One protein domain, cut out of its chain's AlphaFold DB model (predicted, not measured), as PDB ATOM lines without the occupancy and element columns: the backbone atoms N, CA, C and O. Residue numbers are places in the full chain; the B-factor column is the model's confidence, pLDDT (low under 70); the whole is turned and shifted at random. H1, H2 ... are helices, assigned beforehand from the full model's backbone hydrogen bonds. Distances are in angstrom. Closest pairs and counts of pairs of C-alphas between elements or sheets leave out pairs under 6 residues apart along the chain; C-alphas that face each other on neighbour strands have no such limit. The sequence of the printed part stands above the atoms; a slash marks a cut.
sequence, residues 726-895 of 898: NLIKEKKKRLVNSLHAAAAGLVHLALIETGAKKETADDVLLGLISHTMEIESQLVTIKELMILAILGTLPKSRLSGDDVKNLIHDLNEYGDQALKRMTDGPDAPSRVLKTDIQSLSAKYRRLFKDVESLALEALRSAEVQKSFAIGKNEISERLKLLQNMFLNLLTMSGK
ATOM      1  N   ASN A 726     159.547 201.270 213.212       92.31
ATOM      2  CA  ASN A 726     159.480 199.978 213.890       92.31
ATOM      3  C   ASN A 726     160.800 199.211 213.764       92.31
ATOM      4  O   ASN A 726     161.288 198.691 214.766       92.31
ATOM      5  N   LEU A 727     161.442 199.216 212.593       93.62
ATOM      6  CA  LEU A 727     162.767 198.622 212.417       93.62
ATOM      7  C   LEU A 727     163.808 199.283 213.334       93.62
ATOM      8  O   LEU A 727     164.564 198.583 214.003       93.62
ATOM      9  N   ILE A 728     163.837 200.617 213.430       94.50
ATOM     10  CA  ILE A 728     164.758 201.338 214.334       94.50
ATOM     11  C   ILE A 728     164.499 200.969 215.800       94.50
ATOM     12  O   ILE A 728     165.435 200.747 216.575       94.50
ATOM     13  N   LYS A 729     163.227 200.875 216.186       92.81
ATOM     14  CA  LYS A 729     162.815 200.455 217.526       92.81
ATOM     15  C   LYS A 729     163.272 199.029 217.832       92.81
ATOM     16  O   LYS A 729     163.820 198.790 218.908       92.81
ATOM     17  N   GLU A 730     163.096 198.104 216.894       92.62
ATOM     18  CA  GLU A 730     163.503 196.704 217.032       92.62
ATOM     19  C   GLU A 730     165.032 196.547 217.069       92.62
ATOM     20  O   GLU A 730     165.534 195.832 217.942       92.62
ATOM     21  N   LYS A 731     165.774 197.311 216.248       94.12
ATOM     22  CA  LYS A 731     167.242 197.441 216.324       94.12
ATOM     23  C   LYS A 731     167.680 197.802 217.742       94.12
ATOM     24  O   LYS A 731     168.414 197.046 218.376       94.12
ATOM     25  N   LYS A 732     167.165 198.903 218.294       92.44
ATOM     26  CA  LYS A 732     167.526 199.356 219.647       92.44
ATOM     27  C   LYS A 732     167.096 198.358 220.727       92.44
ATOM     28  O   LYS A 732     167.835 198.087 221.674       92.44
ATOM     29  N   LYS A 733     165.890 197.796 220.617       89.19
ATOM     30  CA  LYS A 733     165.350 196.844 221.597       89.19
ATOM     31  C   LYS A 733     166.184 195.566 221.671       89.19
ATOM     32  O   LYS A 733     166.441 195.107 222.775       89.19
ATOM     33  N   ARG A 734     166.608 194.998 220.540       90.56
ATOM     34  CA  ARG A 734     167.303 193.699 220.516       90.56
ATOM     35  C   ARG A 734     168.818 193.839 220.547       90.56
ATOM     36  O   ARG A 734     169.462 193.180 221.353       90.56
ATOM     37  N   LEU A 735     169.381 194.732 219.741       92.62
ATOM     38  CA  LEU A 735     170.834 194.868 219.621       92.62
ATOM     39  C   LEU A 735     171.446 195.773 220.691       92.62
ATOM     40  O   LEU A 735     172.631 195.662 220.953       92.62
ATOM     41  N   VAL A 736     170.665 196.626 221.363       89.69
ATOM     42  CA  VAL A 736     171.179 197.401 222.507       89.69
ATOM     43  C   VAL A 736     170.644 196.836 223.814       89.69
ATOM     44  O   VAL A 736     171.409 196.298 224.604       89.69
ATOM     45  N   ASN A 737     169.329 196.902 224.058       87.19
ATOM     46  CA  ASN A 737     168.797 196.518 225.373       87.19
ATOM     47  C   ASN A 737     168.993 195.022 225.685       87.19
ATOM     48  O   ASN A 737     169.388 194.700 226.805       87.19
ATOM     49  N   SER A 738     168.691 194.114 224.745       85.81
ATOM     50  CA  SER A 738     168.817 192.668 224.997       85.81
ATOM     51  C   SER A 738     170.270 192.202 225.047       85.81
ATOM     52  O   SER A 738     170.596 191.387 225.904       85.81
ATOM     53  N   LEU A 739     171.149 192.735 224.189       85.94
ATOM     54  CA  LEU A 739     172.583 192.433 224.265       85.94
ATOM     55  C   LEU A 739     173.211 192.960 225.558       85.94
ATOM     56  O   LEU A 739     173.943 192.225 226.209       85.94
ATOM     57  N   HIS A 740     172.849 194.166 226.002       83.69
ATOM     58  CA  HIS A 740     173.364 194.719 227.257       83.69
ATOM     59  C   HIS A 740     172.923 193.892 228.468       83.69
ATOM     60  O   HIS A 740     173.701 193.610 229.376       83.69
ATOM     61  N   ALA A 741     171.672 193.444 228.453       81.88
ATOM     62  CA  ALA A 741     171.148 192.510 229.430       81.88
ATOM     63  C   ALA A 741     171.870 191.157 229.434       81.88
ATOM     64  O   ALA A 741     172.155 190.621 230.504       81.88
ATOM     65  N   ALA A 742     172.139 190.603 228.251       81.75
ATOM     66  CA  ALA A 742     172.872 189.356 228.107       81.75
ATOM     67  C   ALA A 742     174.303 189.495 228.634       81.75
ATOM     68  O   ALA A 742     174.718 188.671 229.442       81.75
ATOM     69  N   ALA A 743     175.005 190.570 228.265       81.62
ATOM     70  CA  ALA A 743     176.344 190.882 228.757       81.62
ATOM     71  C   ALA A 743     176.364 190.979 230.288       81.62
ATOM     72  O   ALA A 743     177.169 190.326 230.944       81.62
ATOM     73  N   ALA A 744     175.416 191.710 230.877       78.69
ATOM     74  CA  ALA A 744     175.291 191.798 232.328       78.69
ATOM     75  C   ALA A 744     175.039 190.428 232.989       78.69
ATOM     76  O   ALA A 744     175.625 190.132 234.028       78.69
ATOM     77  N   GLY A 745     174.185 189.585 232.400       77.88
ATOM     78  CA  GLY A 745     173.904 188.236 232.903       77.88
ATOM     79  C   GLY A 745     175.114 187.300 232.826       77.88
ATOM     80  O   GLY A 745     175.407 186.609 233.798       77.88
ATOM     81  N   LEU A 746     175.832 187.332 231.702       78.31
ATOM     82  CA  LEU A 746     177.068 186.587 231.446       78.31
ATOM     83  C   LEU A 746     178.144 186.908 232.472       78.31
ATOM     84  O   LEU A 746     178.692 186.023 233.124       78.31
ATOM     85  N   VAL A 747     178.396 188.199 232.656       77.25
ATOM     86  CA  VAL A 747     179.407 188.660 233.596       77.25
ATOM     87  C   VAL A 747     179.001 188.322 235.035       77.25
ATOM     88  O   VAL A 747     179.841 187.907 235.827       77.25
ATOM     89  N   HIS A 748     177.713 188.421 235.381       74.62
ATOM     90  CA  HIS A 748     177.239 188.012 236.706       74.62
ATOM     91  C   HIS A 748     177.430 186.510 236.965       74.62
ATOM     92  O   HIS A 748     177.778 186.130 238.079       74.62
ATOM     93  N   LEU A 749     177.220 185.663 235.952       74.19
ATOM     94  CA  LEU A 749     177.453 184.223 236.052       74.19
ATOM     95  C   LEU A 749     178.941 183.921 236.282       74.19
ATOM     96  O   LEU A 749     179.273 183.224 237.238       74.19
ATOM     97  N   ALA A 750     179.827 184.533 235.493       76.06
ATOM     98  CA  ALA A 750     181.275 184.379 235.637       76.06
ATOM     99  C   ALA A 750     181.791 184.845 237.017       76.06
ATOM    100  O   ALA A 750     182.651 184.208 237.628       76.06
ATOM    101  N   LEU A 751     181.232 185.932 237.564       72.38
ATOM    102  CA  LEU A 751     181.548 186.397 238.923       72.38
ATOM    103  C   LEU A 751     181.130 185.391 240.007       72.38
ATOM    104  O   LEU A 751     181.833 185.217 241.001       72.38
ATOM    105  N   ILE A 752     179.991 184.718 239.825       70.19
ATOM    106  CA  ILE A 752     179.522 183.687 240.758       70.19
ATOM    107  C   ILE A 752     180.423 182.449 240.692       70.19
ATOM    108  O   ILE A 752     180.815 181.929 241.736       70.19
ATOM    109  N   GLU A 753     180.763 181.988 239.488       73.00
ATOM    110  CA  GLU A 753     181.596 180.795 239.268       73.00
ATOM    111  C   GLU A 753     183.013 180.953 239.834       73.00
ATOM    112  O   GLU A 753     183.605 179.988 240.312       73.00
ATOM    113  N   THR A 754     183.527 182.185 239.869       70.56
ATOM    114  CA  THR A 754     184.835 182.523 240.457       70.56
ATOM    115  C   THR A 754     184.806 182.713 241.980       70.56
ATOM    116  O   THR A 754     185.849 182.931 242.594       70.56
ATOM    117  N   GLY A 755     183.637 182.604 242.627       64.19
ATOM    118  CA  GLY A 755     183.494 182.708 244.084       64.19
ATOM    119  C   GLY A 755     183.610 184.132 244.645       64.19
ATOM    120  O   GLY A 755     183.763 184.298 245.860       64.19
ATOM    121  N   ALA A 756     183.528 185.163 243.798       63.94
ATOM    122  CA  ALA A 756     183.597 186.557 244.228       63.94
ATOM    123  C   ALA A 756     182.382 186.918 245.110       63.94
ATOM    124  O   ALA A 756     181.223 186.700 244.744       63.94
ATOM    125  N   LYS A 757     182.628 187.453 246.317       56.44
ATOM    126  CA  LYS A 757     181.553 187.922 247.209       56.44
ATOM    127  C   LYS A 757     180.937 189.204 246.655       56.44
ATOM    128  O   LYS A 757     181.640 190.089 246.194       56.44
ATOM    129  N   LYS A 758     179.614 189.303 246.800       54.25
ATOM    130  CA  LYS A 758     178.710 190.280 246.168       54.25
ATOM    131  C   LYS A 758     178.942 191.766 246.484       54.25
ATOM    132  O   LYS A 758     178.129 192.578 246.067       54.25
ATOM    133  N   GLU A 759     179.958 192.114 247.264       54.00
ATOM    134  CA  GLU A 759     180.147 193.466 247.782       54.00
ATOM    135  C   GLU A 759     181.632 193.677 248.095       54.00
ATOM    136  O   GLU A 759     182.076 193.370 249.198       54.00
ATOM    137  N   THR A 760     182.421 194.115 247.106       50.03
ATOM    138  CA  THR A 760     183.482 195.149 247.204       50.03
ATOM    139  C   THR A 760     184.393 195.108 245.965       50.03
ATOM    140  O   THR A 760     184.990 194.084 245.658       50.03
ATOM    141  N   ALA A 761     184.519 196.262 245.292       46.38
ATOM    142  CA  ALA A 761     185.343 196.534 244.098       46.38
ATOM    143  C   ALA A 761     184.869 195.941 242.747       46.38
ATOM    144  O   ALA A 761     185.681 195.544 241.912       46.38
ATOM    145  N   ASP A 762     183.554 195.956 242.499       51.78
ATOM    146  CA  ASP A 762     182.934 195.347 241.312       51.78
ATOM    147  C   ASP A 762     183.292 196.013 239.961       51.78
ATOM    148  O   ASP A 762     183.421 195.311 238.966       51.78
ATOM    149  N   ASP A 763     183.549 197.320 239.859       48.50
ATOM    150  CA  ASP A 763     183.626 197.975 238.533       48.50
ATOM    151  C   ASP A 763     184.904 197.694 237.708       48.50
ATOM    152  O   ASP A 763     184.872 197.760 236.479       48.50
ATOM    153  N   VAL A 764     186.029 197.347 238.347       46.12
ATOM    154  CA  VAL A 764     187.310 197.066 237.654       46.12
ATOM    155  C   VAL A 764     187.399 195.601 237.210       46.12
ATOM    156  O   VAL A 764     187.922 195.302 236.136       46.12
ATOM    157  N   LEU A 765     186.832 194.685 238.000       49.00
ATOM    158  CA  LEU A 765     186.793 193.255 237.689       49.00
ATOM    159  C   LEU A 765     185.811 192.953 236.541       49.00
ATOM    160  O   LEU A 765     186.082 192.099 235.703       49.00
ATOM    161  N   LEU A 766     184.707 193.709 236.459       51.53
ATOM    162  CA  LEU A 766     183.701 193.630 235.391       51.53
ATOM    163  C   LEU A 766     184.277 193.949 234.004       51.53
ATOM    164  O   LEU A 766     183.948 193.260 233.038       51.53
ATOM    165  N   GLY A 767     185.165 194.945 233.916       51.59
ATOM    166  CA  GLY A 767     185.887 195.274 232.685       51.59
ATOM    167  C   GLY A 767     186.907 194.202 232.289       51.59
ATOM    168  O   GLY A 767     187.041 193.900 231.112       51.59
ATOM    169  N   LEU A 768     187.581 193.570 233.254       49.75
ATOM    170  CA  LEU A 768     188.535 192.481 232.993       49.75
ATOM    171  C   LEU A 768     187.846 191.172 232.569       49.75
ATOM    172  O   LEU A 768     188.359 190.461 231.709       49.75
ATOM    173  N   ILE A 769     186.673 190.862 233.131       54.31
ATOM    174  CA  ILE A 769     185.919 189.636 232.824       54.31
ATOM    175  C   ILE A 769     185.164 189.755 231.493       54.31
ATOM    176  O   ILE A 769     185.115 188.783 230.742       54.31
ATOM    177  N   SER A 770     184.634 190.934 231.137       53.28
ATOM    178  CA  SER A 770     183.966 191.132 229.839       53.28
ATOM    179  C   SER A 770     184.902 190.977 228.631       53.28
ATOM    180  O   SER A 770     184.406 190.818 227.523       53.28
ATOM    181  N   HIS A 771     186.222 191.013 228.848       54.72
ATOM    182  CA  HIS A 771     187.266 190.787 227.838       54.72
ATOM    183  C   HIS A 771     187.733 189.321 227.786       54.72
ATOM    184  O   HIS A 771     188.704 188.991 227.102       54.72
ATOM    185  N   THR A 772     187.078 188.415 228.519       66.06
ATOM    186  CA  THR A 772     187.306 186.982 228.315       66.06
ATOM    187  C   THR A 772     186.775 186.597 226.936       66.06
ATOM    188  O   THR A 772     185.621 186.875 226.603       66.06
ATOM    189  N   MET A 773     187.610 185.930 226.131       66.44
ATOM    190  CA  MET A 773     187.239 185.476 224.779       66.44
ATOM    191  C   MET A 773     185.930 184.667 224.766       66.44
ATOM    192  O   MET A 773     185.211 184.651 223.769       66.44
ATOM    193  N   GLU A 774     185.603 184.006 225.880       77.88
ATOM    194  CA  GLU A 774     184.379 183.231 226.049       77.88
ATOM    195  C   GLU A 774     183.114 184.104 226.093       77.88
ATOM    196  O   GLU A 774     182.162 183.825 225.361       77.88
ATOM    197  N   ILE A 775     183.101 185.191 226.875       78.12
ATOM    198  CA  ILE A 775     181.942 186.095 226.959       78.12
ATOM    199  C   ILE A 775     181.735 186.832 225.633       78.12
ATOM    200  O   ILE A 775     180.598 186.948 225.172       78.12
ATOM    201  N   GLU A 776     182.812 187.284 224.985       79.44
ATOM    202  CA  GLU A 776     182.722 187.931 223.670       79.44
ATOM    203  C   GLU A 776     182.158 186.977 222.607       79.44
ATOM    204  O   GLU A 776     181.230 187.342 221.883       79.44
ATOM    205  N   SER A 777     182.640 185.731 222.559       83.75
ATOM    206  CA  SER A 777     182.134 184.700 221.643       83.75
ATOM    207  C   SER A 777     180.646 184.396 221.873       83.75
ATOM    208  O   SER A 777     179.848 184.317 220.925       83.75
ATOM    209  N   GLN A 778     180.228 184.309 223.140       83.94
ATOM    210  CA  GLN A 778     178.821 184.128 223.497       83.94
ATOM    211  C   GLN A 778     177.979 185.350 223.094       83.94
ATOM    212  O   GLN A 778     176.894 185.185 222.540       83.94
ATOM    213  N   LEU A 779     178.473 186.580 223.264       85.62
ATOM    214  CA  LEU A 779     177.770 187.795 222.833       85.62
ATOM    215  C   LEU A 779     177.632 187.913 221.313       85.62
ATOM    216  O   LEU A 779     176.569 188.324 220.842       85.62
ATOM    217  N   VAL A 780     178.646 187.511 220.541       87.88
ATOM    218  CA  VAL A 780     178.560 187.432 219.072       87.88
ATOM    219  C   VAL A 780     177.474 186.438 218.659       87.88
ATOM    220  O   VAL A 780     176.616 186.760 217.836       87.88
ATOM    221  N   THR A 781     177.434 185.274 219.307       86.75
ATOM    222  CA  THR A 781     176.403 184.247 219.086       86.75
ATOM    223  C   THR A 781     174.996 184.776 219.391       86.75
ATOM    224  O   THR A 781     174.050 184.552 218.632       86.75
ATOM    225  N   ILE A 782     174.833 185.523 220.488       88.06
ATOM    226  CA  ILE A 782     173.552 186.137 220.867       88.06
ATOM    227  C   ILE A 782     173.169 187.239 219.876       88.06
ATOM    228  O   ILE A 782     171.995 187.349 219.517       88.06
ATOM    229  N   LYS A 783     174.136 188.039 219.405       92.56
ATOM    230  CA  LYS A 783     173.923 189.092 218.400       92.56
ATOM    231  C   LYS A 783     173.295 188.510 217.139       92.56
ATOM    232  O   LYS A 783     172.291 189.046 216.681       92.56
ATOM    233  N   GLU A 784     173.812 187.398 216.619       91.75
ATOM    234  CA  GLU A 784     173.253 186.734 215.431       91.75
ATOM    235  C   GLU A 784     171.782 186.342 215.623       91.75
ATOM    236  O   GLU A 784     170.942 186.635 214.770       91.75
ATOM    237  N   LEU A 785     171.435 185.766 216.781       91.44
ATOM    238  CA  LEU A 785     170.046 185.429 217.113       91.44
ATOM    239  C   LEU A 785     169.153 186.672 217.207       91.44
ATOM    240  O   LEU A 785     168.002 186.646 216.770       91.44
ATOM    241  N   MET A 786     169.674 187.776 217.751       93.75
ATOM    242  CA  MET A 786     168.954 189.050 217.803       93.75
ATOM    243  C   MET A 786     168.718 189.627 216.405       93.75
ATOM    244  O   MET A 786     167.631 190.149 216.154       93.75
ATOM    245  N   ILE A 787     169.690 189.511 215.492       95.06
ATOM    246  CA  ILE A 787     169.550 189.933 214.090       95.06
ATOM    247  C   ILE A 787     168.472 189.099 213.396       95.06
ATOM    248  O   ILE A 787     167.547 189.673 212.822       95.06
ATOM    249  N   LEU A 788     168.524 187.768 213.513       94.19
ATOM    250  CA  LEU A 788     167.491 186.880 212.971       94.19
ATOM    251  C   LEU A 788     166.102 187.232 213.518       94.19
ATOM    252  O   LEU A 788     165.139 187.330 212.761       94.19
ATOM    253  N   ALA A 789     165.991 187.511 214.818       94.19
ATOM    254  CA  ALA A 789     164.727 187.923 215.411       94.19
ATOM    255  C   ALA A 789     164.238 189.296 214.922       94.19
ATOM    256  O   ALA A 789     163.029 189.499 214.872       94.19
ATOM    257  N   ILE A 790     165.122 190.237 214.564       95.12
ATOM    258  CA  ILE A 790     164.720 191.498 213.912       95.12
ATOM    259  C   ILE A 790     164.190 191.206 212.508       95.12
ATOM    260  O   ILE A 790     163.109 191.679 212.166       95.12
ATOM    261  N   LEU A 791     164.902 190.400 211.717       95.00
ATOM    262  CA  LEU A 791     164.471 190.032 210.365       95.00
ATOM    263  C   LEU A 791     163.093 189.359 210.379       95.00
ATOM    264  O   LEU A 791     162.254 189.675 209.544       95.00
ATOM    265  N   GLY A 792     162.817 188.524 211.381       93.69
ATOM    266  CA  GLY A 792     161.518 187.873 211.562       93.69
ATOM    267  C   GLY A 792     160.354 188.815 211.879       93.69
ATOM    268  O   GLY A 792     159.203 188.405 211.774       93.69
ATOM    269  N   THR A 793     160.623 190.068 212.267       93.31
ATOM    270  CA  THR A 793     159.573 191.091 212.453       93.31
ATOM    271  C   THR A 793     159.198 191.813 211.161       93.31
ATOM    272  O   THR A 793     158.205 192.538 211.140       93.31
ATOM    273  N   LEU A 794     159.984 191.645 210.093       91.75
ATOM    274  CA  LEU A 794     159.815 192.390 208.854       91.75
ATOM    275  C   LEU A 794     158.844 191.698 207.893       91.75
ATOM    276  O   LEU A 794     158.761 190.468 207.857       91.75
ATOM    277  N   PRO A 795     158.117 192.469 207.064       88.62
ATOM    278  CA  PRO A 795     157.268 191.894 206.032       88.62
ATOM    279  C   PRO A 795     158.117 191.159 204.988       88.62
ATOM    280  O   PRO A 795     159.220 191.589 204.652       88.62
ATOM    281  N   LYS A 796     157.566 190.086 204.403       87.12
ATOM    282  CA  LYS A 796     158.269 189.246 203.412       87.12
ATOM    283  C   LYS A 796     158.835 190.031 202.223       87.12
ATOM    284  O   LYS A 796     159.866 189.649 201.690       87.12
ATOM    285  N   SER A 797     158.200 191.140 201.842       86.75
ATOM    286  CA  SER A 797     158.669 192.030 200.771       86.75
ATOM    287  C   SER A 797     160.018 192.700 201.061       86.75
ATOM    288  O   SER A 797     160.733 193.037 200.128       86.75
ATOM    289  N   ARG A 798     160.385 192.884 202.337       86.00
ATOM    290  CA  ARG A 798     161.702 193.394 202.765       86.00
ATOM    291  C   ARG A 798     162.753 192.280 202.868       86.00
ATOM    292  O   ARG A 798     163.913 192.575 203.134       86.00
ATOM    293  N   LEU A 799     162.345 191.018 202.700       87.69
ATOM    294  CA  LEU A 799     163.176 189.825 202.865       87.69
ATOM    295  C   LEU A 799     163.519 189.131 201.530       87.69
ATOM    296  O   LEU A 799     163.753 187.923 201.511       87.69
ATOM    297  N   SER A 800     163.559 189.879 200.423       84.12
ATOM    298  CA  SER A 800     163.893 189.363 199.087       84.12
ATOM    299  C   SER A 800     165.004 190.164 198.406       84.12
ATOM    300  O   SER A 800     165.068 191.382 198.553       84.12
ATOM    301  N   GLY A 801     165.829 189.494 197.595       83.06
ATOM    302  CA  GLY A 801     166.839 190.139 196.747       83.06
ATOM    303  C   GLY A 801     168.055 190.686 197.505       83.06
ATOM    304  O   GLY A 801     168.404 190.208 198.585       83.06
ATOM    305  N   ASP A 802     168.728 191.680 196.919       83.06
ATOM    306  CA  ASP A 802     169.952 192.269 197.485       83.06
ATOM    307  C   ASP A 802     169.697 193.175 198.705       83.06
ATOM    308  O   ASP A 802     170.602 193.380 199.518       83.06
ATOM    309  N   ASP A 803     168.456 193.627 198.913       82.12
ATOM    310  CA  ASP A 803     168.058 194.427 200.080       82.12
ATOM    311  C   ASP A 803     168.285 193.683 201.405       82.12
ATOM    312  O   ASP A 803     168.657 194.294 202.408       82.12
ATOM    313  N   VAL A 804     168.143 192.351 201.410       89.31
ATOM    314  CA  VAL A 804     168.386 191.511 202.596       89.31
ATOM    315  C   VAL A 804     169.844 191.537 203.013       89.31
ATOM    316  O   VAL A 804     170.138 191.650 204.202       89.31
ATOM    317  N   LYS A 805     170.765 191.452 202.051       88.38
ATOM    318  CA  LYS A 805     172.204 191.461 202.339       88.38
ATOM    319  C   LYS A 805     172.620 192.797 202.943       88.38
ATOM    320  O   LYS A 805     173.307 192.809 203.960       88.38
ATOM    321  N   ASN A 806     172.149 193.899 202.356       90.31
ATOM    322  CA  ASN A 806     172.407 195.246 202.862       90.31
ATOM    323  C   ASN A 806     171.832 195.423 204.270       90.31
ATOM    324  O   ASN A 806     172.516 195.894 205.171       90.31
ATOM    325  N   LEU A 807     170.603 194.958 204.500       92.19
ATOM    326  CA  LEU A 807     169.979 195.026 205.815       92.19
ATOM    327  C   LEU A 807     170.724 194.189 206.869       92.19
ATOM    328  O   LEU A 807     170.885 194.639 208.001       92.19
ATOM    329  N   ILE A 808     171.177 192.982 206.523       93.62
ATOM    330  CA  ILE A 808     171.986 192.136 207.413       93.62
ATOM    331  C   ILE A 808     173.314 192.820 207.734       93.62
ATOM    332  O   ILE A 808     173.748 192.790 208.885       93.62
ATOM    333  N   HIS A 809     173.950 193.438 206.741       93.56
ATOM    334  CA  HIS A 809     175.173 194.204 206.940       93.56
ATOM    335  C   HIS A 809     174.943 195.374 207.910       93.56
ATOM    336  O   HIS A 809     175.602 195.430 208.946       93.56
ATOM    337  N   ASP A 810     173.921 196.204 207.675       93.81
ATOM    338  CA  ASP A 810     173.534 197.313 208.560       93.81
ATOM    339  C   ASP A 810     173.233 196.852 209.998       93.81
ATOM    340  O   ASP A 810     173.521 197.547 210.975       93.81
ATOM    341  N   LEU A 811     172.571 195.699 210.144       95.69
ATOM    342  CA  LEU A 811     172.243 195.116 211.445       95.69
ATOM    343  C   LEU A 811     173.490 194.604 212.167       95.69
ATOM    344  O   LEU A 811     173.584 194.765 213.384       95.69
ATOM    345  N   ASN A 812     174.443 194.030 211.432       94.12
ATOM    346  CA  ASN A 812     175.729 193.625 211.982       94.12
ATOM    347  C   ASN A 812     176.541 194.833 212.436       94.12
ATOM    348  O   ASN A 812     176.934 194.856 213.597       94.12
ATOM    349  N   GLU A 813     176.695 195.861 211.598       94.44
ATOM    350  CA  GLU A 813     177.415 197.081 211.977       94.44
ATOM    351  C   GLU A 813     176.802 197.745 213.216       94.44
ATOM    352  O   GLU A 813     177.515 198.139 214.142       94.44
ATOM    353  N   TYR A 814     175.467 197.833 213.279       93.62
ATOM    354  CA  TYR A 814     174.781 198.382 214.449       93.62
ATOM    355  C   TYR A 814     174.971 197.503 215.696       93.62
ATOM    356  O   TYR A 814     175.144 198.028 216.796       93.62
ATOM    357  N   GLY A 815     174.956 196.176 215.540       92.06
ATOM    358  CA  GLY A 815     175.223 195.226 216.620       92.06
ATOM    359  C   GLY A 815     176.661 195.302 217.136       92.06
ATOM    360  O   GLY A 815     176.868 195.350 218.344       92.06
ATOM    361  N   ASP A 816     177.643 195.393 216.242       91.50
ATOM    362  CA  ASP A 816     179.063 195.528 216.583       91.50
ATOM    363  C   ASP A 816     179.336 196.859 217.282       91.50
ATOM    364  O   ASP A 816     180.019 196.911 218.306       91.50
ATOM    365  N   GLN A 817     178.716 197.941 216.799       91.56
ATOM    366  CA  GLN A 817     178.732 199.225 217.488       91.56
ATOM    367  C   GLN A 817     178.115 199.118 218.889       91.56
ATOM    368  O   GLN A 817     178.654 199.696 219.830       91.56
ATOM    369  N   ALA A 818     176.995 198.409 219.050       89.12
ATOM    370  CA  ALA A 818     176.349 198.237 220.347       89.12
ATOM    371  C   ALA A 818     177.219 197.441 221.332       89.12
ATOM    372  O   ALA A 818     177.346 197.861 222.480       89.12
ATOM    373  N   LEU A 819     177.857 196.354 220.888       86.50
ATOM    374  CA  LEU A 819     178.801 195.589 221.708       86.50
ATOM    375  C   LEU A 819     179.985 196.458 222.133       86.50
ATOM    376  O   LEU A 819     180.265 196.574 223.323       86.50
ATOM    377  N   LYS A 820     180.599 197.174 221.184       85.12
ATOM    378  CA  LYS A 820     181.692 198.106 221.479       85.12
ATOM    379  C   LYS A 820     181.288 199.172 222.501       85.12
ATOM    380  O   LYS A 820     182.047 199.463 223.416       85.12
ATOM    381  N   ARG A 821     180.078 199.730 222.385       85.25
ATOM    382  CA  ARG A 821     179.539 200.723 223.334       85.25
ATOM    383  C   ARG A 821     179.419 200.181 224.760       85.25
ATOM    384  O   ARG A 821     179.620 200.939 225.705       85.25
ATOM    385  N   MET A 822     179.084 198.900 224.916       79.44
ATOM    386  CA  MET A 822     179.013 198.244 226.228       79.44
ATOM    387  C   MET A 822     180.411 198.050 226.826       79.44
ATOM    388  O   MET A 822     180.580 198.231 228.029       79.44
ATOM    389  N   THR A 823     181.409 197.757 225.987       72.75
ATOM    390  CA  THR A 823     182.818 197.638 226.394       72.75
ATOM    391  C   THR A 823     183.434 198.993 226.763       72.75
ATOM    392  O   THR A 823     184.083 199.117 227.798       72.75
ATOM    393  N   ASP A 824     183.184 200.034 225.962       70.50
ATOM    394  CA  ASP A 824     183.741 201.387 226.140       70.50
ATOM    395  C   ASP A 824     183.150 202.140 227.356       70.50
ATOM    396  O   ASP A 824     183.642 203.204 227.748       70.50
ATOM    397  N   GLY A 825     182.058 201.634 227.935       67.50
ATOM    398  CA  GLY A 825     181.274 202.303 228.966       67.50
ATOM    399  C   GLY A 825     180.670 201.332 229.971       67.50
ATOM    400  O   GLY A 825     179.448 201.165 229.947       67.50
ATOM    401  N   PRO A 826     181.488 200.711 230.842       64.62
ATOM    402  CA  PRO A 826     181.035 199.638 231.711       64.62
ATOM    403  C   PRO A 826     179.903 200.114 232.620       64.62
ATOM    404  O   PRO A 826     179.979 201.152 233.282       64.62
ATOM    405  N   ASP A 827     178.832 199.333 232.608       71.94
ATOM    406  CA  ASP A 827     177.639 199.528 233.407       71.94
ATOM    407  C   ASP A 827     177.529 198.390 234.419       71.94
ATOM    408  O   ASP A 827     177.716 197.226 234.065       71.94
ATOM    409  N   ALA A 828     177.201 198.698 235.672       74.88
ATOM    410  CA  ALA A 828     177.107 197.671 236.702       74.88
ATOM    411  C   ALA A 828     175.996 196.657 236.344       74.88
ATOM    412  O   ALA A 828     174.833 197.063 236.184       74.88
ATOM    413  N   PRO A 829     176.275 195.336 236.277       74.81
ATOM    414  CA  PRO A 829     175.260 194.328 235.974       74.81
ATOM    415  C   PRO A 829     174.049 194.392 236.900       74.81
ATOM    416  O   PRO A 829     172.914 194.225 236.457       74.81
ATOM    417  N   SER A 830     174.266 194.721 238.175       71.25
ATOM    418  CA  SER A 830     173.205 194.939 239.164       71.25
ATOM    419  C   SER A 830     172.222 196.046 238.748       71.25
ATOM    420  O   SER A 830     171.014 195.930 238.977       71.25
ATOM    421  N   ARG A 831     172.704 197.096 238.067       77.25
ATOM    422  CA  ARG A 831     171.886 198.191 237.531       77.25
ATOM    423  C   ARG A 831     171.130 197.786 236.271       77.25
ATOM    424  O   ARG A 831     169.973 198.186 236.106       77.25
ATOM    425  N   VAL A 832     171.775 197.039 235.375       77.50
ATOM    426  CA  VAL A 832     171.177 196.569 234.114       77.50
ATOM    427  C   VAL A 832     170.066 195.559 234.392       77.50
ATOM    428  O   VAL A 832     168.963 195.681 233.851       77.50
ATOM    429  N   LEU A 833     170.337 194.593 235.271       74.00
ATOM    430  CA  LEU A 833     169.433 193.490 235.584       74.00
ATOM    431  C   LEU A 833     168.302 193.903 236.543       74.00
ATOM    432  O   LEU A 833     167.235 193.311 236.479       74.00
ATOM    433  N   LYS A 834     168.465 194.974 237.336       66.56
ATOM    434  CA  LYS A 834     167.540 195.398 238.410       66.56
ATOM    435  C   LYS A 834     167.361 194.317 239.493       66.56
ATOM    436  O   LYS A 834     167.408 193.121 239.248       66.56
ATOM    437  N   THR A 835     167.143 194.744 240.730       53.88
ATOM    438  CA  THR A 835     167.179 193.887 241.931       53.88
ATOM    439  C   THR A 835     166.035 192.868 242.063       53.88
ATOM    440  O   THR A 835     166.128 191.979 242.906       53.88
ATOM    441  N   ASP A 836     164.988 192.937 241.232       61.47
ATOM    442  CA  ASP A 836     163.891 191.958 241.220       61.47
ATOM    443  C   ASP A 836     164.144 190.848 240.190       61.47
ATOM    444  O   ASP A 836     163.743 190.908 239.022       61.47
ATOM    445  N   ILE A 837     164.820 189.811 240.670       58.75
ATOM    446  CA  ILE A 837     165.204 188.619 239.920       58.75
ATOM    447  C   ILE A 837     163.975 187.846 239.383       58.75
ATOM    448  O   ILE A 837     164.042 187.252 238.304       58.75
ATOM    449  N   GLN A 838     162.822 187.886 240.064       59.81
ATOM    450  CA  GLN A 838     161.615 187.181 239.610       59.81
ATOM    451  C   GLN A 838     160.983 187.875 238.397       59.81
ATOM    452  O   GLN A 838     160.710 187.216 237.388       59.81
ATOM    453  N   SER A 839     160.839 189.202 238.442       61.88
ATOM    454  CA  SER A 839     160.392 190.014 237.298       61.88
ATOM    455  C   SER A 839     161.336 189.886 236.099       61.88
ATOM    456  O   SER A 839     160.904 189.787 234.944       61.88
ATOM    457  N   LEU A 840     162.636 189.785 236.378       64.12
ATOM    458  CA  LEU A 840     163.670 189.557 235.381       64.12
ATOM    459  C   LEU A 840     163.486 188.220 234.643       64.12
ATOM    460  O   LEU A 840     163.555 188.173 233.413       64.12
ATOM    461  N   SER A 841     163.179 187.149 235.379       62.59
ATOM    462  CA  SER A 841     162.971 185.813 234.809       62.59
ATOM    463  C   SER A 841     161.786 185.741 233.852       62.59
ATOM    464  O   SER A 841     161.904 185.193 232.756       62.59
ATOM    465  N   ALA A 842     160.652 186.331 234.235       66.44
ATOM    466  CA  ALA A 842     159.447 186.336 233.418       66.44
ATOM    467  C   ALA A 842     159.667 187.153 232.139       66.44
ATOM    468  O   ALA A 842     159.284 186.732 231.044       66.44
ATOM    469  N   LYS A 843     160.356 188.293 232.269       69.00
ATOM    470  CA  LYS A 843     160.711 189.164 231.148       69.00
ATOM    471  C   LYS A 843     161.639 188.469 230.148       69.00
ATOM    472  O   LYS A 843     161.375 188.544 228.950       69.00
ATOM    473  N   TYR A 844     162.685 187.776 230.606       70.75
ATOM    474  CA  TYR A 844     163.623 187.101 229.702       70.75
ATOM    475  C   TYR A 844     163.083 185.801 229.118       70.75
ATOM    476  O   TYR A 844     163.306 185.558 227.939       70.75
ATOM    477  N   ARG A 845     162.302 185.002 229.860       71.12
ATOM    478  CA  ARG A 845     161.623 183.831 229.270       71.12
ATOM    479  C   ARG A 845     160.721 184.239 228.110       71.12
ATOM    480  O   ARG A 845     160.740 183.594 227.066       71.12
ATOM    481  N   ARG A 846     159.968 185.333 228.274       75.62
ATOM    482  CA  ARG A 846     159.144 185.896 227.199       75.62
ATOM    483  C   ARG A 846     160.005 186.385 226.038       75.62
ATOM    484  O   ARG A 846     159.735 186.015 224.906       75.62
ATOM    485  N   LEU A 847     161.076 187.130 226.322       76.12
ATOM    486  CA  LEU A 847     162.007 187.598 225.295       76.12
ATOM    487  C   LEU A 847     162.613 186.442 224.488       76.12
ATOM    488  O   LEU A 847     162.622 186.517 223.268       76.12
ATOM    489  N   PHE A 848     163.105 185.382 225.135       80.06
ATOM    490  CA  PHE A 848     163.731 184.256 224.439       80.06
ATOM    491  C   PHE A 848     162.732 183.454 223.612       80.06
ATOM    492  O   PHE A 848     163.059 183.076 222.495       80.06
ATOM    493  N   LYS A 849     161.510 183.252 224.119       81.88
ATOM    494  CA  LYS A 849     160.434 182.617 223.349       81.88
ATOM    495  C   LYS A 849     160.054 183.452 222.120       81.88
ATOM    496  O   LYS A 849     159.867 182.903 221.036       81.88
ATOM    497  N   ASP A 850     159.975 184.772 222.280       86.25
ATOM    498  CA  ASP A 850     159.695 185.691 221.175       86.25
ATOM    499  C   ASP A 850     160.847 185.681 220.149       86.25
ATOM    500  O   ASP A 850     160.601 185.631 218.946       86.25
ATOM    501  N   VAL A 851     162.107 185.679 220.605       88.75
ATOM    502  CA  VAL A 851     163.307 185.593 219.751       88.75
ATOM    503  C   VAL A 851     163.346 184.277 218.980       88.75
ATOM    504  O   VAL A 851     163.598 184.311 217.781       88.75
ATOM    505  N   GLU A 852     163.048 183.145 219.623       88.75
ATOM    506  CA  GLU A 852     162.968 181.834 218.970       88.75
ATOM    507  C   GLU A 852     161.953 181.848 217.828       88.75
ATOM    508  O   GLU A 852     162.285 181.536 216.685       88.75
ATOM    509  N   SER A 853     160.723 182.272 218.126       92.25
ATOM    510  CA  SER A 853     159.642 182.299 217.143       92.25
ATOM    511  C   SER A 853     159.976 183.200 215.955       92.25
ATOM    512  O   SER A 853     159.707 182.828 214.816       92.25
ATOM    513  N   LEU A 854     160.553 184.378 216.206       93.94
ATOM    514  CA  LEU A 854     160.895 185.335 215.154       93.94
ATOM    515  C   LEU A 854     162.110 184.883 214.339       93.94
ATOM    516  O   LEU A 854     162.099 185.002 213.118       93.94
ATOM    517  N   ALA A 855     163.137 184.324 214.977       92.44
ATOM    518  CA  ALA A 855     164.304 183.807 214.268       92.44
ATOM    519  C   ALA A 855     163.925 182.641 213.340       92.44
ATOM    520  O   ALA A 855     164.388 182.578 212.200       92.44
ATOM    521  N   LEU A 856     163.024 181.757 213.785       91.56
ATOM    522  CA  LEU A 856     162.481 180.688 212.944       91.56
ATOM    523  C   LEU A 856     161.615 181.217 211.796       91.56
ATOM    524  O   LEU A 856     161.626 180.623 210.718       91.56
ATOM    525  N   GLU A 857     160.882 182.315 211.998       92.88
ATOM    526  CA  GLU A 857     160.144 182.973 210.914       92.88
ATOM    527  C   GLU A 857     161.098 183.553 209.863       92.88
ATOM    528  O   GLU A 857     160.886 183.346 208.670       92.88
ATOM    529  N   ALA A 858     162.185 184.205 210.289       92.38
ATOM    530  CA  ALA A 858     163.187 184.776 209.389       92.38
ATOM    531  C   ALA A 858     163.829 183.716 208.482       92.38
ATOM    532  O   ALA A 858     163.982 183.939 207.282       92.38
ATOM    533  N   LEU A 859     164.139 182.535 209.030       91.94
ATOM    534  CA  LEU A 859     164.725 181.416 208.282       91.94
ATOM    535  C   LEU A 859     163.794 180.794 207.230       91.94
ATOM    536  O   LEU A 859     164.238 179.954 206.450       91.94
ATOM    537  N   ARG A 860     162.517 181.192 207.165       90.75
ATOM    538  CA  ARG A 860     161.636 180.806 206.050       90.75
ATOM    539  C   ARG A 860     161.986 181.537 204.749       90.75
ATOM    540  O   ARG A 860     161.531 181.110 203.691       90.75
ATOM    541  N   SER A 861     162.755 182.628 204.815       90.94
ATOM    542  CA  SER A 861     163.337 183.288 203.641       90.94
ATOM    543  C   SER A 861     164.603 182.549 203.202       90.94
ATOM    544  O   SER A 861     165.540 182.373 203.985       90.94
ATOM    545  N   ALA A 862     164.648 182.150 201.928       88.44
ATOM    546  CA  ALA A 862     165.799 181.464 201.348       88.44
ATOM    547  C   ALA A 862     167.046 182.364 201.326       88.44
ATOM    548  O   ALA A 862     168.169 181.886 201.466       88.44
ATOM    549  N   GLU A 863     166.860 183.672 201.161       88.94
ATOM    550  CA  GLU A 863     167.909 184.686 201.185       88.94
ATOM    551  C   GLU A 863     168.524 184.813 202.580       88.94
ATOM    552  O   GLU A 863     169.748 184.791 202.706       88.94
ATOM    553  N   VAL A 864     167.697 184.863 203.631       90.44
ATOM    554  CA  VAL A 864     168.181 184.882 205.021       90.44
ATOM    555  C   VAL A 864     168.914 183.580 205.350       90.44
ATOM    556  O   VAL A 864     170.006 183.621 205.912       90.44
ATOM    557  N   GLN A 865     168.372 182.429 204.940       89.38
ATOM    558  CA  GLN A 865     169.001 181.124 205.161       89.38
ATOM    559  C   GLN A 865     170.366 180.991 204.458       89.38
ATOM    560  O   GLN A 865     171.262 180.336 204.976       89.38
ATOM    561  N   LYS A 866     170.563 181.634 203.298       88.69
ATOM    562  CA  LYS A 866     171.872 181.681 202.619       88.69
ATOM    563  C   LYS A 866     172.900 182.533 203.368       88.69
ATOM    564  O   LYS A 866     174.092 182.270 203.250       88.69
ATOM    565  N   SER A 867     172.455 183.560 204.091       87.00
ATOM    566  CA  SER A 867     173.329 184.480 204.827       87.00
ATOM    567  C   SER A 867     173.666 184.016 206.246       87.00
ATOM    568  O   SER A 867     174.658 184.481 206.799       87.00
ATOM    569  N   PHE A 868     172.882 183.102 206.825       85.69
ATOM    570  CA  PHE A 868     173.132 182.521 208.145       85.69
ATOM    571  C   PHE A 868     173.286 181.003 208.038       85.69
ATOM    572  O   PHE A 868     172.319 180.294 207.774       85.69
ATOM    573  N   ALA A 869     174.484 180.487 208.314       79.38
ATOM    574  CA  ALA A 869     174.768 179.050 208.350       79.38
ATOM    575  C   ALA A 869     174.257 178.382 209.647       79.38
ATOM    576  O   ALA A 869     174.974 177.599 210.257       79.38
ATOM    577  N   ILE A 870     173.041 178.725 210.091       82.94
ATOM    578  CA  ILE A 870     172.458 178.269 211.359       82.94
ATOM    579  C   ILE A 870     171.133 177.556 211.082       82.94
ATOM    580  O   ILE A 870     170.217 178.112 210.472       82.94
ATOM    581  N   GLY A 871     171.019 176.314 211.553       83.94
ATOM    582  CA  GLY A 871     169.805 175.504 211.425       83.94
ATOM    583  C   GLY A 871     168.794 175.711 212.562       83.94
ATOM    584  O   GLY A 871     169.112 176.222 213.634       83.94
ATOM    585  N   LYS A 872     167.559 175.221 212.376       85.56
ATOM    586  CA  LYS A 872     166.495 175.246 213.406       85.56
ATOM    587  C   LYS A 872     166.929 174.625 214.745       85.56
ATOM    588  O   LYS A 872     166.618 175.170 215.806       85.56
ATOM    589  N   ASN A 873     167.626 173.488 214.693       84.88
ATOM    590  CA  ASN A 873     168.099 172.790 215.892       84.88
ATOM    591  C   ASN A 873     169.150 173.626 216.631       84.88
ATOM    592  O   ASN A 873     169.059 173.786 217.842       84.88
ATOM    593  N   GLU A 874     170.058 174.251 215.885       86.12
ATOM    594  CA  GLU A 874     171.121 175.091 216.432       86.12
ATOM    595  C   GLU A 874     170.580 176.375 217.083       86.12
ATOM    596  O   GLU A 874     171.020 176.739 218.169       86.12
ATOM    597  N   ILE A 875     169.562 177.028 216.497       84.88
ATOM    598  CA  ILE A 875     168.856 178.151 217.155       84.88
ATOM    599  C   ILE A 875     168.289 177.711 218.506       84.88
ATOM    600  O   ILE A 875     168.457 178.402 219.511       84.88
ATOM    601  N   SER A 876     167.622 176.554 218.524       83.81
ATOM    602  CA  SER A 876     166.990 176.017 219.733       83.81
ATOM    603  C   SER A 876     168.036 175.677 220.801       83.81
ATOM    604  O   SER A 876     167.818 175.936 221.982       83.81
ATOM    605  N   GLU A 877     169.187 175.129 220.406       84.19
ATOM    606  CA  GLU A 877     170.312 174.822 221.298       84.19
ATOM    607  C   GLU A 877     170.967 176.087 221.861       84.19
ATOM    608  O   GLU A 877     171.098 176.212 223.082       84.19
ATOM    609  N   ARG A 878     171.293 177.064 221.004       84.75
ATOM    610  CA  ARG A 878     171.873 178.351 221.423       84.75
ATOM    611  C   ARG A 878     170.934 179.107 222.375       84.75
ATOM    612  O   ARG A 878     171.385 179.689 223.358       84.75
ATOM    613  N   LEU A 879     169.617 179.066 222.149       81.88
ATOM    614  CA  LEU A 879     168.633 179.681 223.051       81.88
ATOM    615  C   LEU A 879     168.449 178.914 224.361       81.88
ATOM    616  O   LEU A 879     168.300 179.548 225.406       81.88
ATOM    617  N   LYS A 880     168.483 177.575 224.337       81.44
ATOM    618  CA  LYS A 880     168.471 176.757 225.560       81.44
ATOM    619  C   LYS A 880     169.674 177.061 226.441       81.44
ATOM    620  O   LYS A 880     169.502 177.163 227.651       81.44
ATOM    621  N   LEU A 881     170.854 177.261 225.852       75.81
ATOM    622  CA  LEU A 881     172.045 177.683 226.588       75.81
ATOM    623  C   LEU A 881     171.779 178.994 227.343       75.81
ATOM    624  O   LEU A 881     171.922 179.034 228.562       75.81
ATOM    625  N   LEU A 882     171.267 180.023 226.660       74.00
ATOM    626  CA  LEU A 882     170.923 181.306 227.291       74.00
ATOM    627  C   LEU A 882     169.840 181.167 228.360       74.00
ATOM    628  O   LEU A 882     169.955 181.735 229.444       74.00
ATOM    629  N   GLN A 883     168.784 180.403 228.086       78.12
ATOM    630  CA  GLN A 883     167.725 180.159 229.063       78.12
ATOM    631  C   GLN A 883     168.270 179.470 230.314       78.12
ATOM    632  O   GLN A 883     167.935 179.893 231.419       78.12
ATOM    633  N   ASN A 884     169.130 178.464 230.152       74.44
ATOM    634  CA  ASN A 884     169.769 177.751 231.256       74.44
ATOM    635  C   ASN A 884     170.670 178.679 232.072       74.44
ATOM    636  O   ASN A 884     170.610 178.652 233.296       74.44
ATOM    637  N   MET A 885     171.422 179.571 231.423       71.62
ATOM    638  CA  MET A 885     172.215 180.589 232.114       71.62
ATOM    639  C   MET A 885     171.343 181.507 232.981       71.62
ATOM    640  O   MET A 885     171.617 181.699 234.165       71.62
ATOM    641  N   PHE A 886     170.239 182.023 232.432       70.50
ATOM    642  CA  PHE A 886     169.305 182.860 233.191       70.50
ATOM    643  C   PHE A 886     168.525 182.080 234.265       70.50
ATOM    644  O   PHE A 886     168.159 182.650 235.293       70.50
ATOM    645  N   LEU A 887     168.276 180.784 234.063       70.94
ATOM    646  CA  LEU A 887     167.678 179.896 235.065       70.94
ATOM    647  C   LEU A 887     168.644 179.591 236.216       70.94
ATOM    648  O   LEU A 887     168.217 179.587 237.369       70.94
ATOM    649  N   ASN A 888     169.936 179.430 235.936       69.00
ATOM    650  CA  ASN A 888     170.969 179.242 236.955       69.00
ATOM    651  C   ASN A 888     171.128 180.489 237.841       69.00
ATOM    652  O   ASN A 888     171.256 180.373 239.060       69.00
ATOM    653  N   LEU A 889     170.988 181.691 237.265       66.06
ATOM    654  CA  LEU A 889     170.908 182.943 238.033       66.06
ATOM    655  C   LEU A 889     169.741 182.946 239.048       66.06
ATOM    656  O   LEU A 889     169.853 183.522 240.135       66.06
ATOM    657  N   LEU A 890     168.621 182.287 238.728       63.91
ATOM    658  CA  LEU A 890     167.428 182.201 239.587       63.91
ATOM    659  C   LEU A 890     167.578 181.177 240.710       63.91
ATOM    660  O   LEU A 890     167.230 181.453 241.856       63.91
ATOM    661  N   THR A 891     168.085 179.987 240.393       64.62
ATOM    662  CA  THR A 891     168.227 178.901 241.372       64.62
ATOM    663  C   THR A 891     169.307 179.205 242.410       64.62
ATOM    664  O   THR A 891     169.168 178.814 243.569       64.62
ATOM    665  N   MET A 892     170.346 179.957 242.036       60.12
ATOM    666  CA  MET A 892     171.441 180.320 242.942       60.12
ATOM    667  C   MET A 892     171.157 181.560 243.799       60.12
ATOM    668  O   MET A 892     171.664 181.657 244.917       60.12
ATOM    669  N   SER A 893     170.299 182.476 243.344       56.31
ATOM    670  CA  SER A 893     169.853 183.624 244.150       56.31
ATOM    671  C   SER A 893     168.820 183.254 245.221       56.31
ATOM    672  O   SER A 893     168.724 183.945 246.233       56.31
ATOM    673  N   GLY A 894     168.108 182.132 245.055       51.62
ATOM    674  CA  GLY A 894     167.137 181.609 246.024       51.62
ATOM    675  C   GLY A 894     167.727 180.902 247.256       51.62
ATOM    676  O   GLY A 894     166.970 180.537 248.148       51.62
ATOM    677  N   LYS A 895     169.053 180.711 247.358       46.38
ATOM    678  CA  LYS A 895     169.693 179.976 248.476       46.38
ATOM    679  C   LYS A 895     170.089 180.818 249.703       46.38
ATOM    680  O   LYS A 895     170.827 180.336 250.557       46.38
TER     681      LYS A 895
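This is residues 726 to 895 of the 898 residues of an uncharacterized protein of Desulfobacteraceae bacterium (UniProt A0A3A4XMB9). An elongated stack of five long helices: H1 and H3 run side by side through the middle, H4 covers one side, and the side-by-side pair H6 and H8 crosses them on the other. Short H2 and H5 sit toward one end, H7 at the other. The printed part has 170 residues with eight named helices, H1 to H8 in order, and no named strand: all helix. It is compact, with a radius of gyration of the C-alphas of 16.5 A, and spans 53 by 30 by 27 A.

H1, residues 726 to 753, is the hub. H3, residues 773 to 791, touches it at Arg 734 and Met 786, C-alphas 5.6 A apart, at a shallow tilt of 26 degrees, opposite ways. H4, residues 802 to 823, forms a hairpin with H3, closest C-alphas Ile 787 and Leu 811, 6.4 A; H1, H3 and H4 make an up and down bundle, each running against the one before. H6, residues 837 to 858, touches H3 at a steep tilt of 60 degrees, closest C-alphas Ala 789 and Ala 855, 4.3 A. H8, residues 872 to 893, touches H6 at a shallow tilt of 3 degrees, opposite ways, closest C-alphas Leu 856 and Lys 872, 6.8 A. H5, residues 829 to 833, touches H1, closest C-alphas Ala 744 and Pro 829, 4.4 A. H2, residues 762 to 769, only just touches H1, and H7, residues 862 to 867, only just touches H4, with 3 pairs of C-alphas within 8 A each; the closest are Val 747 and Ile 769, 6.6 A, and Val 804 and Glu 863, 7.0 A. Every O i to N i+4 pair is within hydrogen-bond range in H3 to H8; H1 has 21 of 24, H2 3 of 4.

H1 begins at C-alpha 726 (159.480, 199.978, 213.890) and measures 38.7 A; H3 27.3 A, H4 32.1 A, H6 30.8 A. H8, 32.0 A, ends at C-alpha 893 (169.853, 183.624, 244.150).

The C-alphas of Thr 760 and Gly 801 are farthest apart, 53.4 A. The printed part has no cut and no long link. pLDDT is under 70 at residues 755 to 773, 825 to 826, 834 to 843 and 888 to 895.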